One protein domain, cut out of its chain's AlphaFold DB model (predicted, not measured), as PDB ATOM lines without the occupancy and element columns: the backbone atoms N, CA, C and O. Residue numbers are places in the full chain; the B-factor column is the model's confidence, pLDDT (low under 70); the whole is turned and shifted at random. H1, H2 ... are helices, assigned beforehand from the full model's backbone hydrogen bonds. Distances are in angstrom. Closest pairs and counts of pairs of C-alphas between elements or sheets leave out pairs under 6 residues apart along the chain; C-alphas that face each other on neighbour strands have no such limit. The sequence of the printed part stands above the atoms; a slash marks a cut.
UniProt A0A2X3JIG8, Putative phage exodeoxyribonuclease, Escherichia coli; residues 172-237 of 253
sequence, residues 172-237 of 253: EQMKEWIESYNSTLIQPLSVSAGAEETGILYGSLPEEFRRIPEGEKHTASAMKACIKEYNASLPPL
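What this domain is: This is residues 172 to 237 of the 253 residues of the protein "Putative phage exodeoxyribonuclease" of Escherichia coli (UniProt A0A2X3JIG8). Two helices, H3 and H2, pack side by side at a shallow angle as a small body, and H1 makes an arm away from them, with its residues 172 to 177 sticking out. A long loop, residues 203 to 219, runs from the end of H2 back to the start of H3; H1 at one end and this loop at the other make the long axis. The printed part has 66 residues with three named helices, H1, H2 and H3 along the chain, and no named strand; its class is all helix. It is loose, with a radius of gyration of the C-alphas of 14.7 A, and spans 52 by 23 by 14 A.

How they stand to each other: H3, residues 220 to 233, is the longest helix. It touches H2, residues 195 to 202, and the closest C-alphas are those of Ala 195 and Ala 220, 5.7 A apart. Their lines stand at a shallow tilt of 34.7 degrees, only just short of steep, and they run the same way. H1, residues 172 to 184, is apart from H2 and from H3. In H1, H2 and H3 every O i to N i+4 pair is within hydrogen-bond range.

Where its parts are: H3 has 14 residues and is 20.2 A long from C-alpha 220 at (-13.794, -44.235, -51.036) to C-alpha 233 at (-21.897, -28.365, -41.497). H2 has 8 residues and is 10.5 A long. H1 has 13 residues and is 18.7 A long, beginning with C-alpha 172 at (-41.549, -38.427, -21.951).

The domain as a whole: The two C-alphas farthest apart are those of Glu 172 and Gly 215, at 52.2 A. The printed part has no cut. The link from H1 to H2 is short, with 10 residues, and the link from H2 to H3 is long, with 17. The mean pLDDT of the printed part is 77.3; residues 192 to 193, residue 195 and residues 211 to 218 are under 70.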
ATOM      1  N   GLU A 172     -41.005 -37.837 -20.721       80.62
ATOM      2  CA  GLU A 172     -41.549 -38.427 -21.951       80.62
ATOM      3  C   GLU A 172     -41.978 -37.355 -22.950       80.62
ATOM      4  O   GLU A 172     -41.558 -37.394 -24.102       80.62
ATOM      5  N   GLN A 173     -42.695 -36.324 -22.488       84.12
ATOM      6  CA  GLN A 173     -43.038 -35.179 -23.331       84.12
ATOM      7  C   GLN A 173     -41.773 -34.521 -23.895       84.12
ATOM      8  O   GLN A 173     -41.718 -34.189 -25.077       84.12
ATOM      9  N   MET A 174     -40.723 -34.371 -23.079       81.00
ATOM     10  CA  MET A 174     -39.444 -33.812 -23.520       81.00
ATOM     11  C   MET A 174     -38.774 -34.672 -24.598       81.00
ATOM     12  O   MET A 174     -38.215 -34.130 -25.549       81.00
ATOM     13  N   LYS A 175     -38.834 -35.999 -24.468       82.44
ATOM     14  CA  LYS A 175     -38.298 -36.934 -25.460       82.44
ATOM     15  C   LYS A 175     -39.073 -36.867 -26.772       82.44
ATOM     16  O   LYS A 175     -38.446 -36.796 -27.824       82.44
ATOM     17  N   GLU A 176     -40.401 -36.828 -26.710       85.75
ATOM     18  CA  GLU A 176     -41.263 -36.641 -27.884       85.75
ATOM     19  C   GLU A 176     -40.955 -35.320 -28.595       85.75
ATOM     20  O   GLU A 176     -40.810 -35.288 -29.817       85.75
ATOM     21  N   TRP A 177     -40.765 -34.238 -27.837       85.50
ATOM     22  CA  TRP A 177     -40.381 -32.949 -28.402       85.50
ATOM     23  C   TRP A 177     -39.000 -32.999 -29.061       85.50
ATOM     24  O   TRP A 177     -38.860 -32.537 -30.190       85.50
ATOM     25  N   ILE A 178     -38.003 -33.619 -28.417       85.25
ATOM     26  CA  ILE A 178     -36.660 -33.808 -28.992       85.25
ATOM     27  C   ILE A 178     -36.724 -34.631 -30.284       85.25
ATOM     28  O   ILE A 178     -36.069 -34.272 -31.258       85.25
ATOM     29  N   GLU A 179     -37.518 -35.699 -30.316       85.62
ATOM     30  CA  GLU A 179     -37.675 -36.541 -31.506       85.62
ATOM     31  C   GLU A 179     -38.354 -35.775 -32.647       85.62
ATOM     32  O   GLU A 179     -37.885 -35.805 -33.789       85.62
ATOM     33  N   SER A 180     -39.408 -35.013 -32.335       84.81
ATOM     34  CA  SER A 180     -40.079 -34.150 -33.311       84.81
ATOM     35  C   SER A 180     -39.141 -33.070 -33.856       84.81
ATOM     36  O   SER A 180     -39.105 -32.837 -35.061       84.81
ATOM     37  N   TYR A 181     -38.314 -32.471 -32.995       85.81
ATOM     38  CA  TYR A 181     -37.337 -31.462 -33.381       85.81
ATOM     39  C   TYR A 181     -36.233 -32.066 -34.255       85.81
ATOM     40  O   TYR A 181     -35.957 -31.559 -35.341       85.81
ATOM     41  N   ASN A 182     -35.658 -33.199 -33.849       86.56
ATOM     42  CA  ASN A 182     -34.648 -33.908 -34.634       86.56
ATOM     43  C   ASN A 182     -35.188 -34.370 -35.997       86.56
ATOM     44  O   ASN A 182     -34.439 -34.367 -36.968       86.56
ATOM     45  N   SER A 183     -36.480 -34.701 -36.094       85.31
ATOM     46  CA  SER A 183     -37.132 -35.064 -37.362       85.31
ATOM     47  C   SER A 183     -37.225 -33.897 -38.352       85.31
ATOM     48  O   SER A 183     -37.301 -34.128 -39.556       85.31
ATOM     49  N   THR A 184     -37.205 -32.647 -37.873       83.81
ATOM     50  CA  THR A 184     -37.154 -31.457 -38.745       83.81
ATOM     51  C   THR A 184     -35.744 -31.126 -39.238       83.81
ATOM     52  O   THR A 184     -35.594 -30.337 -40.171       83.81
ATOM     53  N   LEU A 185     -34.707 -31.720 -38.638       83.88
ATOM     54  CA  LEU A 185     -33.318 -31.504 -39.025       83.88
ATOM     55  C   LEU A 185     -32.895 -32.472 -40.134       83.88
ATOM     56  O   LEU A 185     -33.331 -33.621 -40.200       83.88
ATOM     57  N   ILE A 186     -31.992 -32.009 -40.999       81.62
ATOM     58  CA  ILE A 186     -31.373 -32.856 -42.020       81.62
ATOM     59  C   ILE A 186     -30.524 -33.910 -41.306       81.62
ATOM     60  O   ILE A 186     -29.611 -33.577 -40.548       81.62
ATOM     61  N   GLN A 187     -30.823 -35.184 -41.550       80.94
ATOM     62  CA  GLN A 187     -30.067 -36.276 -40.951       80.94
ATOM     63  C   GLN A 187     -28.677 -36.391 -41.596       80.94
ATOM     64  O   GLN A 187     -28.564 -36.310 -42.824       80.94
ATOM     65  N   PRO A 188     -27.614 -36.597 -40.798       81.31
ATOM     66  CA  PRO A 188     -26.273 -36.788 -41.328       81.31
ATOM     67  C   PRO A 188     -26.200 -38.060 -42.175       81.31
ATOM     68  O   PRO A 188     -26.739 -39.108 -41.815       81.31
ATOM     69  N   LEU A 189     -25.496 -37.973 -43.301       81.06
ATOM     70  CA  LEU A 189     -25.305 -39.090 -44.220       81.06
ATOM     71  C   LEU A 189     -24.380 -40.146 -43.596       81.06
ATOM     72  O   LEU A 189     -23.432 -39.829 -42.876       81.06
ATOM     73  N   SER A 190     -24.622 -41.422 -43.894       78.38
ATOM     74  CA  SER A 190     -23.806 -42.513 -43.353       78.38
ATOM     75  C   SER A 190     -22.378 -42.494 -43.915       78.38
ATOM     76  O   SER A 190     -22.169 -42.530 -45.125       78.38
ATOM     77  N   VAL A 191     -21.375 -42.492 -43.029       73.19
ATOM     78  CA  VAL A 191     -19.942 -42.549 -43.396       73.19
ATOM     79  C   VAL A 191     -19.432 -44.004 -43.486       73.19
ATOM     80  O   VAL A 191     -18.346 -44.271 -44.009       73.19
ATOM     81  N   SER A 192     -20.214 -44.973 -42.995       65.69
ATOM     82  CA  SER A 192     -19.843 -46.394 -42.913       65.69
ATOM     83  C   SER A 192     -20.355 -47.251 -44.076       65.69
ATOM     84  O   SER A 192     -20.238 -48.470 -44.014       65.69
ATOM     85  N   ALA A 193     -20.913 -46.637 -45.118       65.12
ATOM     86  CA  ALA A 193     -21.459 -47.344 -46.272       65.12
ATOM     87  C   ALA A 193     -20.362 -48.033 -47.125       65.12
ATOM     88  O   ALA A 193     -19.171 -47.676 -47.044       65.12
ATOM     89  N   GLY A 194     -20.759 -49.037 -47.915       72.00
ATOM     90  CA  GLY A 194     -19.880 -49.740 -48.864       72.00
ATOM     91  C   GLY A 194     -19.343 -48.814 -49.968       72.00
ATOM     92  O   GLY A 194     -19.823 -47.698 -50.131       72.00
ATOM     93  N   ALA A 195     -18.336 -49.245 -50.739       69.56
ATOM     94  CA  ALA A 195     -17.686 -48.383 -51.742       69.56
ATOM     95  C   ALA A 195     -18.672 -47.813 -52.788       69.56
ATOM     96  O   ALA A 195     -18.598 -46.632 -53.124       69.56
ATOM     97  N   GLU A 196     -19.629 -48.624 -53.239       72.88
ATOM     98  CA  GLU A 196     -20.671 -48.224 -54.196       72.88
ATOM     99  C   GLU A 196     -21.685 -47.258 -53.565       72.88
ATOM    100  O   GLU A 196     -21.975 -46.197 -54.117       72.88
ATOM    101  N   GLU A 197     -22.149 -47.564 -52.354       75.81
ATOM    102  CA  GLU A 197     -23.085 -46.725 -51.602       75.81
ATOM    103  C   GLU A 197     -22.479 -45.359 -51.252       75.81
ATOM    104  O   GLU A 197     -23.166 -44.342 -51.325       75.81
ATOM    105  N   THR A 198     -21.179 -45.294 -50.941       77.50
ATOM    106  CA  THR A 198     -20.499 -44.008 -50.720       77.50
ATOM    107  C   THR A 198     -20.409 -43.153 -51.972       77.50
ATOM    108  O   THR A 198     -20.453 -41.933 -51.850       77.50
ATOM    109  N   GLY A 199     -20.328 -43.760 -53.159       76.44
ATOM    110  CA  GLY A 199     -20.388 -43.031 -54.426       76.44
ATOM    111  C   GLY A 199     -21.776 -42.438 -54.679       76.44
ATOM    112  O   GLY A 199     -21.889 -41.286 -55.092       76.44
ATOM    113  N   ILE A 200     -22.833 -43.188 -54.349       79.31
ATOM    114  CA  ILE A 200     -24.226 -42.723 -54.448       79.31
ATOM    115  C   ILE A 200     -24.485 -41.577 -53.461       79.31
ATOM    116  O   ILE A 200     -25.034 -40.546 -53.846       79.31
ATOM    117  N   LEU A 201     -24.041 -41.730 -52.209       80.94
ATOM    118  CA  LEU A 201     -24.144 -40.682 -51.193       80.94
ATOM    119  C   LEU A 201     -23.316 -39.454 -51.568       80.94
ATOM    120  O   LEU A 201     -23.779 -38.340 -51.367       80.94
ATOM    121  N   TYR A 202     -22.134 -39.640 -52.162       77.88
ATOM    122  CA  TYR A 202     -21.313 -38.548 -52.684       77.88
ATOM    123  C   TYR A 202     -22.031 -37.760 -53.798       77.88
ATOM    124  O   TYR A 202     -22.024 -36.528 -53.817       77.88
ATOM    125  N   GLY A 203     -22.721 -38.473 -54.690       78.38
ATOM    126  CA  GLY A 203     -23.520 -37.900 -55.771       78.38
ATOM    127  C   GLY A 203     -24.809 -37.201 -55.329       78.38
ATOM    128  O   GLY A 203     -25.426 -36.531 -56.155       78.38
ATOM    129  N   SER A 204     -25.220 -37.314 -54.061       80.31
ATOM    130  CA  SER A 204     -26.375 -36.597 -53.503       80.31
ATOM    131  C   SER A 204     -26.001 -35.373 -52.659       80.31
ATOM    132  O   SER A 204     -26.897 -34.622 -52.272       80.31
ATOM    133  N   LEU A 205     -24.707 -35.104 -52.422       82.88
ATOM    134  CA  LEU A 205     -24.275 -33.887 -51.720       82.88
ATOM    135  C   LEU A 205     -24.557 -32.617 -52.530       82.88
ATOM    136  O   LEU A 205     -24.544 -32.673 -53.757       82.88
ATOM    137  N   PRO A 206     -24.713 -31.450 -51.892       81.69
ATOM    138  CA  PRO A 206     -24.651 -30.170 -52.590       81.69
ATOM    139  C   PRO A 206     -23.305 -29.979 -53.304       81.69
ATOM    140  O   PRO A 206     -22.266 -30.449 -52.834       81.69
ATOM    141  N   GLU A 207     -23.320 -29.268 -54.430       73.50
ATOM    142  CA  GLU A 207     -22.164 -29.072 -55.322       73.50
ATOM    143  C   GLU A 207     -20.951 -28.449 -54.598       73.50
ATOM    144  O   GLU A 207     -19.807 -28.813 -54.856       73.50
ATOM    145  N   GLU A 208     -21.202 -27.626 -53.577       76.56
ATOM    146  CA  GLU A 208     -20.196 -26.986 -52.712       76.56
ATOM    147  C   GLU A 208     -19.327 -27.970 -51.902       76.56
ATOM    148  O   GLU A 208     -18.179 -27.663 -51.548       76.56
ATOM    149  N   PHE A 209     -19.864 -29.161 -51.611       74.94
ATOM    150  CA  PHE A 209     -19.191 -30.218 -50.849       74.94
ATOM    151  C   PHE A 209     -18.655 -31.343 -51.754       74.94
ATOM    152  O   PHE A 209     -17.960 -32.242 -51.276       74.94
ATOM    153  N   ARG A 210     -18.889 -31.284 -53.076       75.38
ATOM    154  CA  ARG A 210     -18.340 -32.227 -54.070       75.38
ATOM    155  C   ARG A 210     -16.950 -31.791 -54.549       75.38
ATOM    156  O   ARG A 210     -16.727 -31.507 -55.717       75.38
ATOM    157  N   ARG A 211     -15.983 -31.736 -53.627       69.94
ATOM    158  CA  ARG A 211     -14.631 -31.190 -53.875       69.94
ATOM    159  C   ARG A 211     -13.604 -32.193 -54.426       69.94
ATOM    160  O   ARG A 211     -12.422 -32.063 -54.125       69.94
ATOM    161  N   ILE A 212     -14.018 -33.206 -55.191       68.19
ATOM    162  CA  ILE A 212     -13.062 -34.111 -55.856       68.19
ATOM    163  C   ILE A 212     -12.933 -33.648 -57.316       68.19
ATOM    164  O   ILE A 212     -13.931 -33.701 -58.034       68.19
ATOM    165  N   PRO A 213     -11.758 -33.161 -57.757       58.91
ATOM    166  CA  PRO A 213     -11.569 -32.666 -59.118       58.91
ATOM    167  C   PRO A 213     -11.733 -33.798 -60.146       58.91
ATOM    168  O   PRO A 213     -11.284 -34.919 -59.913       58.91
ATOM    169  N   GLU A 214     -12.319 -33.481 -61.304       52.31
ATOM    170  CA  GLU A 214     -12.763 -34.396 -62.383       52.31
ATOM    171  C   GLU A 214     -11.645 -35.211 -63.093       52.31
ATOM    172  O   GLU A 214     -11.844 -35.762 -64.173       52.31
ATOM    173  N   GLY A 215     -10.457 -35.323 -62.490       53.59
ATOM    174  CA  GLY A 215      -9.309 -36.087 -62.994       53.59
ATOM    175  C   GLY A 215      -8.563 -36.921 -61.942       53.59
ATOM    176  O   GLY A 215      -7.604 -37.610 -62.292       53.59
ATOM    177  N   GLU A 216      -8.977 -36.898 -60.671       59.62
ATOM    178  CA  GLU A 216      -8.359 -37.681 -59.593       59.62
ATOM    179  C   GLU A 216      -9.254 -38.876 -59.235       59.62
ATOM    180  O   GLU A 216     -10.478 -38.764 -59.207       59.62
ATOM    181  N   LYS A 217      -8.673 -40.066 -59.008       59.22
ATOM    182  CA  LYS A 217      -9.470 -41.278 -58.744       59.22
ATOM    183  C   LYS A 217     -10.368 -41.027 -57.531       59.22
ATOM    184  O   LYS A 217      -9.850 -40.847 -56.430       59.22
ATOM    185  N   HIS A 218     -11.690 -41.077 -57.715       63.06
ATOM    186  CA  HIS A 218     -12.666 -41.061 -56.627       63.06
ATOM    187  C   HIS A 218     -12.416 -42.265 -55.709       63.06
ATOM    188  O   HIS A 218     -12.951 -43.356 -55.900       63.06
ATOM    189  N   THR A 219     -11.546 -42.093 -54.719       74.12
ATOM    190  CA  THR A 219     -11.293 -43.111 -53.704       74.12
ATOM    191  C   THR A 219     -12.384 -43.029 -52.646       74.12
ATOM    192  O   THR A 219     -12.827 -41.941 -52.272       74.12
ATOM    193  N   ALA A 220     -12.802 -44.180 -52.112       72.12
ATOM    194  CA  ALA A 220     -13.794 -44.235 -51.036       72.12
ATOM    195  C   ALA A 220     -13.383 -43.389 -49.813       72.12
ATOM    196  O   ALA A 220     -14.239 -42.884 -49.096       72.12
ATOM    197  N   SER A 221     -12.077 -43.190 -49.594       77.75
ATOM    198  CA  SER A 221     -11.551 -42.320 -48.537       77.75
ATOM    199  C   SER A 221     -11.854 -40.837 -48.791       77.75
ATOM    200  O   SER A 221     -12.375 -40.160 -47.906       77.75
ATOM    201  N   ALA A 222     -11.606 -40.342 -50.011       78.62
ATOM    202  CA  ALA A 222     -11.877 -38.952 -50.382       78.62
ATOM    203  C   ALA A 222     -13.383 -38.635 -50.363       78.62
ATOM    204  O   ALA A 222     -13.795 -37.617 -49.811       78.62
ATOM    205  N   MET A 223     -14.222 -39.548 -50.868       80.06
ATOM    206  CA  MET A 223     -15.685 -39.392 -50.827       80.06
ATOM    207  C   MET A 223     -16.220 -39.363 -49.387       80.06
ATOM    208  O   MET A 223     -17.053 -38.522 -49.050       80.06
ATOM    209  N   LYS A 224     -15.689 -40.220 -48.502       80.94
ATOM    210  CA  LYS A 224     -16.026 -40.210 -47.069       80.94
ATOM    211  C   LYS A 224     -15.581 -38.927 -46.365       80.94
ATOM    212  O   LYS A 224     -16.288 -38.474 -45.467       80.94
ATOM    213  N   ALA A 225     -14.451 -38.337 -46.755       82.00
ATOM    214  CA  ALA A 225     -13.997 -37.059 -46.208       82.00
ATOM    215  C   ALA A 225     -14.973 -35.923 -46.558       82.00
ATOM    216  O   ALA A 225     -15.408 -35.209 -45.657       82.00
ATOM    217  N   CYS A 226     -15.416 -35.836 -47.815       80.06
ATOM    218  CA  CYS A 226     -16.426 -34.861 -48.238       80.06
ATOM    219  C   CYS A 226     -17.775 -35.056 -47.522       80.06
ATOM    220  O   CYS A 226     -18.372 -34.090 -47.052       80.06
ATOM    221  N   ILE A 227     -18.230 -36.307 -47.358       83.00
ATOM    222  CA  ILE A 227     -19.440 -36.625 -46.576       83.00
ATOM    223  C   ILE A 227     -19.278 -36.189 -45.111       83.00
ATOM    224  O   ILE A 227     -20.214 -35.676 -44.501       83.00
ATOM    225  N   LYS A 228     -18.087 -36.363 -44.529       84.06
ATOM    226  CA  LYS A 228     -17.796 -35.962 -43.148       84.06
ATOM    227  C   LYS A 228     -17.796 -34.441 -42.971       84.06
ATOM    228  O   LYS A 228     -18.287 -33.970 -41.950       84.06
ATOM    229  N   GLU A 229     -17.276 -33.692 -43.940       82.94
ATOM    230  CA  GLU A 229     -17.321 -32.222 -43.943       82.94
ATOM    231  C   GLU A 229     -18.755 -31.700 -44.053       82.94
ATOM    232  O   GLU A 229     -19.137 -30.797 -43.313       82.94
ATOM    233  N   TYR A 230     -19.572 -32.320 -44.904       83.56
ATOM    234  CA  TYR A 230     -20.997 -32.015 -44.992       83.56
ATOM    235  C   TYR A 230     -21.738 -32.342 -43.694       83.56
ATOM    236  O   TYR A 230     -22.461 -31.514 -43.161       83.56
ATOM    237  N   ASN A 231     -21.496 -33.506 -43.095       84.88
ATOM    238  CA  ASN A 231     -22.104 -33.838 -41.806       84.88
ATOM    239  C   ASN A 231     -21.668 -32.890 -40.676       84.88
ATOM    240  O   ASN A 231     -22.412 -32.716 -39.716       84.88
ATOM    241  N   ALA A 232     -20.476 -32.292 -40.773       83.62
ATOM    242  CA  ALA A 232     -19.997 -31.293 -39.822       83.62
ATOM    243  C   ALA A 232     -20.626 -29.904 -40.033       83.62
ATOM    244  O   ALA A 232     -20.614 -29.104 -39.098       83.62
ATOM    245  N   SER A 233     -21.169 -29.611 -41.222       81.62
ATOM    246  CA  SER A 233     -21.897 -28.365 -41.497       81.62
ATOM    247  C   SER A 233     -23.381 -28.437 -41.115       81.62
ATOM    248  O   SER A 233     -24.032 -27.397 -41.004       81.62
ATOM    249  N   LEU A 234     -23.915 -29.638 -40.867       82.81
ATOM    250  CA  LEU A 234     -25.289 -29.832 -40.405       82.81
ATOM    251  C   LEU A 234     -25.462 -29.441 -38.923       82.81
ATOM    252  O   LEU A 234     -24.557 -29.662 -38.112       82.81
ATOM    253  N   PRO A 235     -26.641 -28.917 -38.528       78.56
ATOM    254  CA  PRO A 235     -26.950 -28.656 -37.127       78.56
ATOM    255  C   PRO A 235     -26.835 -29.930 -36.268       78.56
ATOM    256  O   PRO A 235     -27.308 -30.994 -36.678       78.56
ATOM    257  N   PRO A 236     -26.247 -29.853 -35.060       76.19
ATOM    258  CA  PRO A 236     -26.083 -31.020 -34.201       76.19
ATOM    259  C   PRO A 236     -27.437 -31.520 -33.677       76.19
ATOM    260  O   PRO A 236     -28.206 -30.760 -33.087       76.19
ATOM    261  N   LEU A 237     -27.701 -32.821 -33.831       77.19
ATOM    262  CA  LEU A 237     -28.901 -33.462 -33.286       77.19
ATOM    263  C   LEU A 237     -28.899 -33.439 -31.751       77.19
ATOM    264  O   LEU A 237     -27.875 -33.678 -31.095       77.19
TER     265      LEU A 237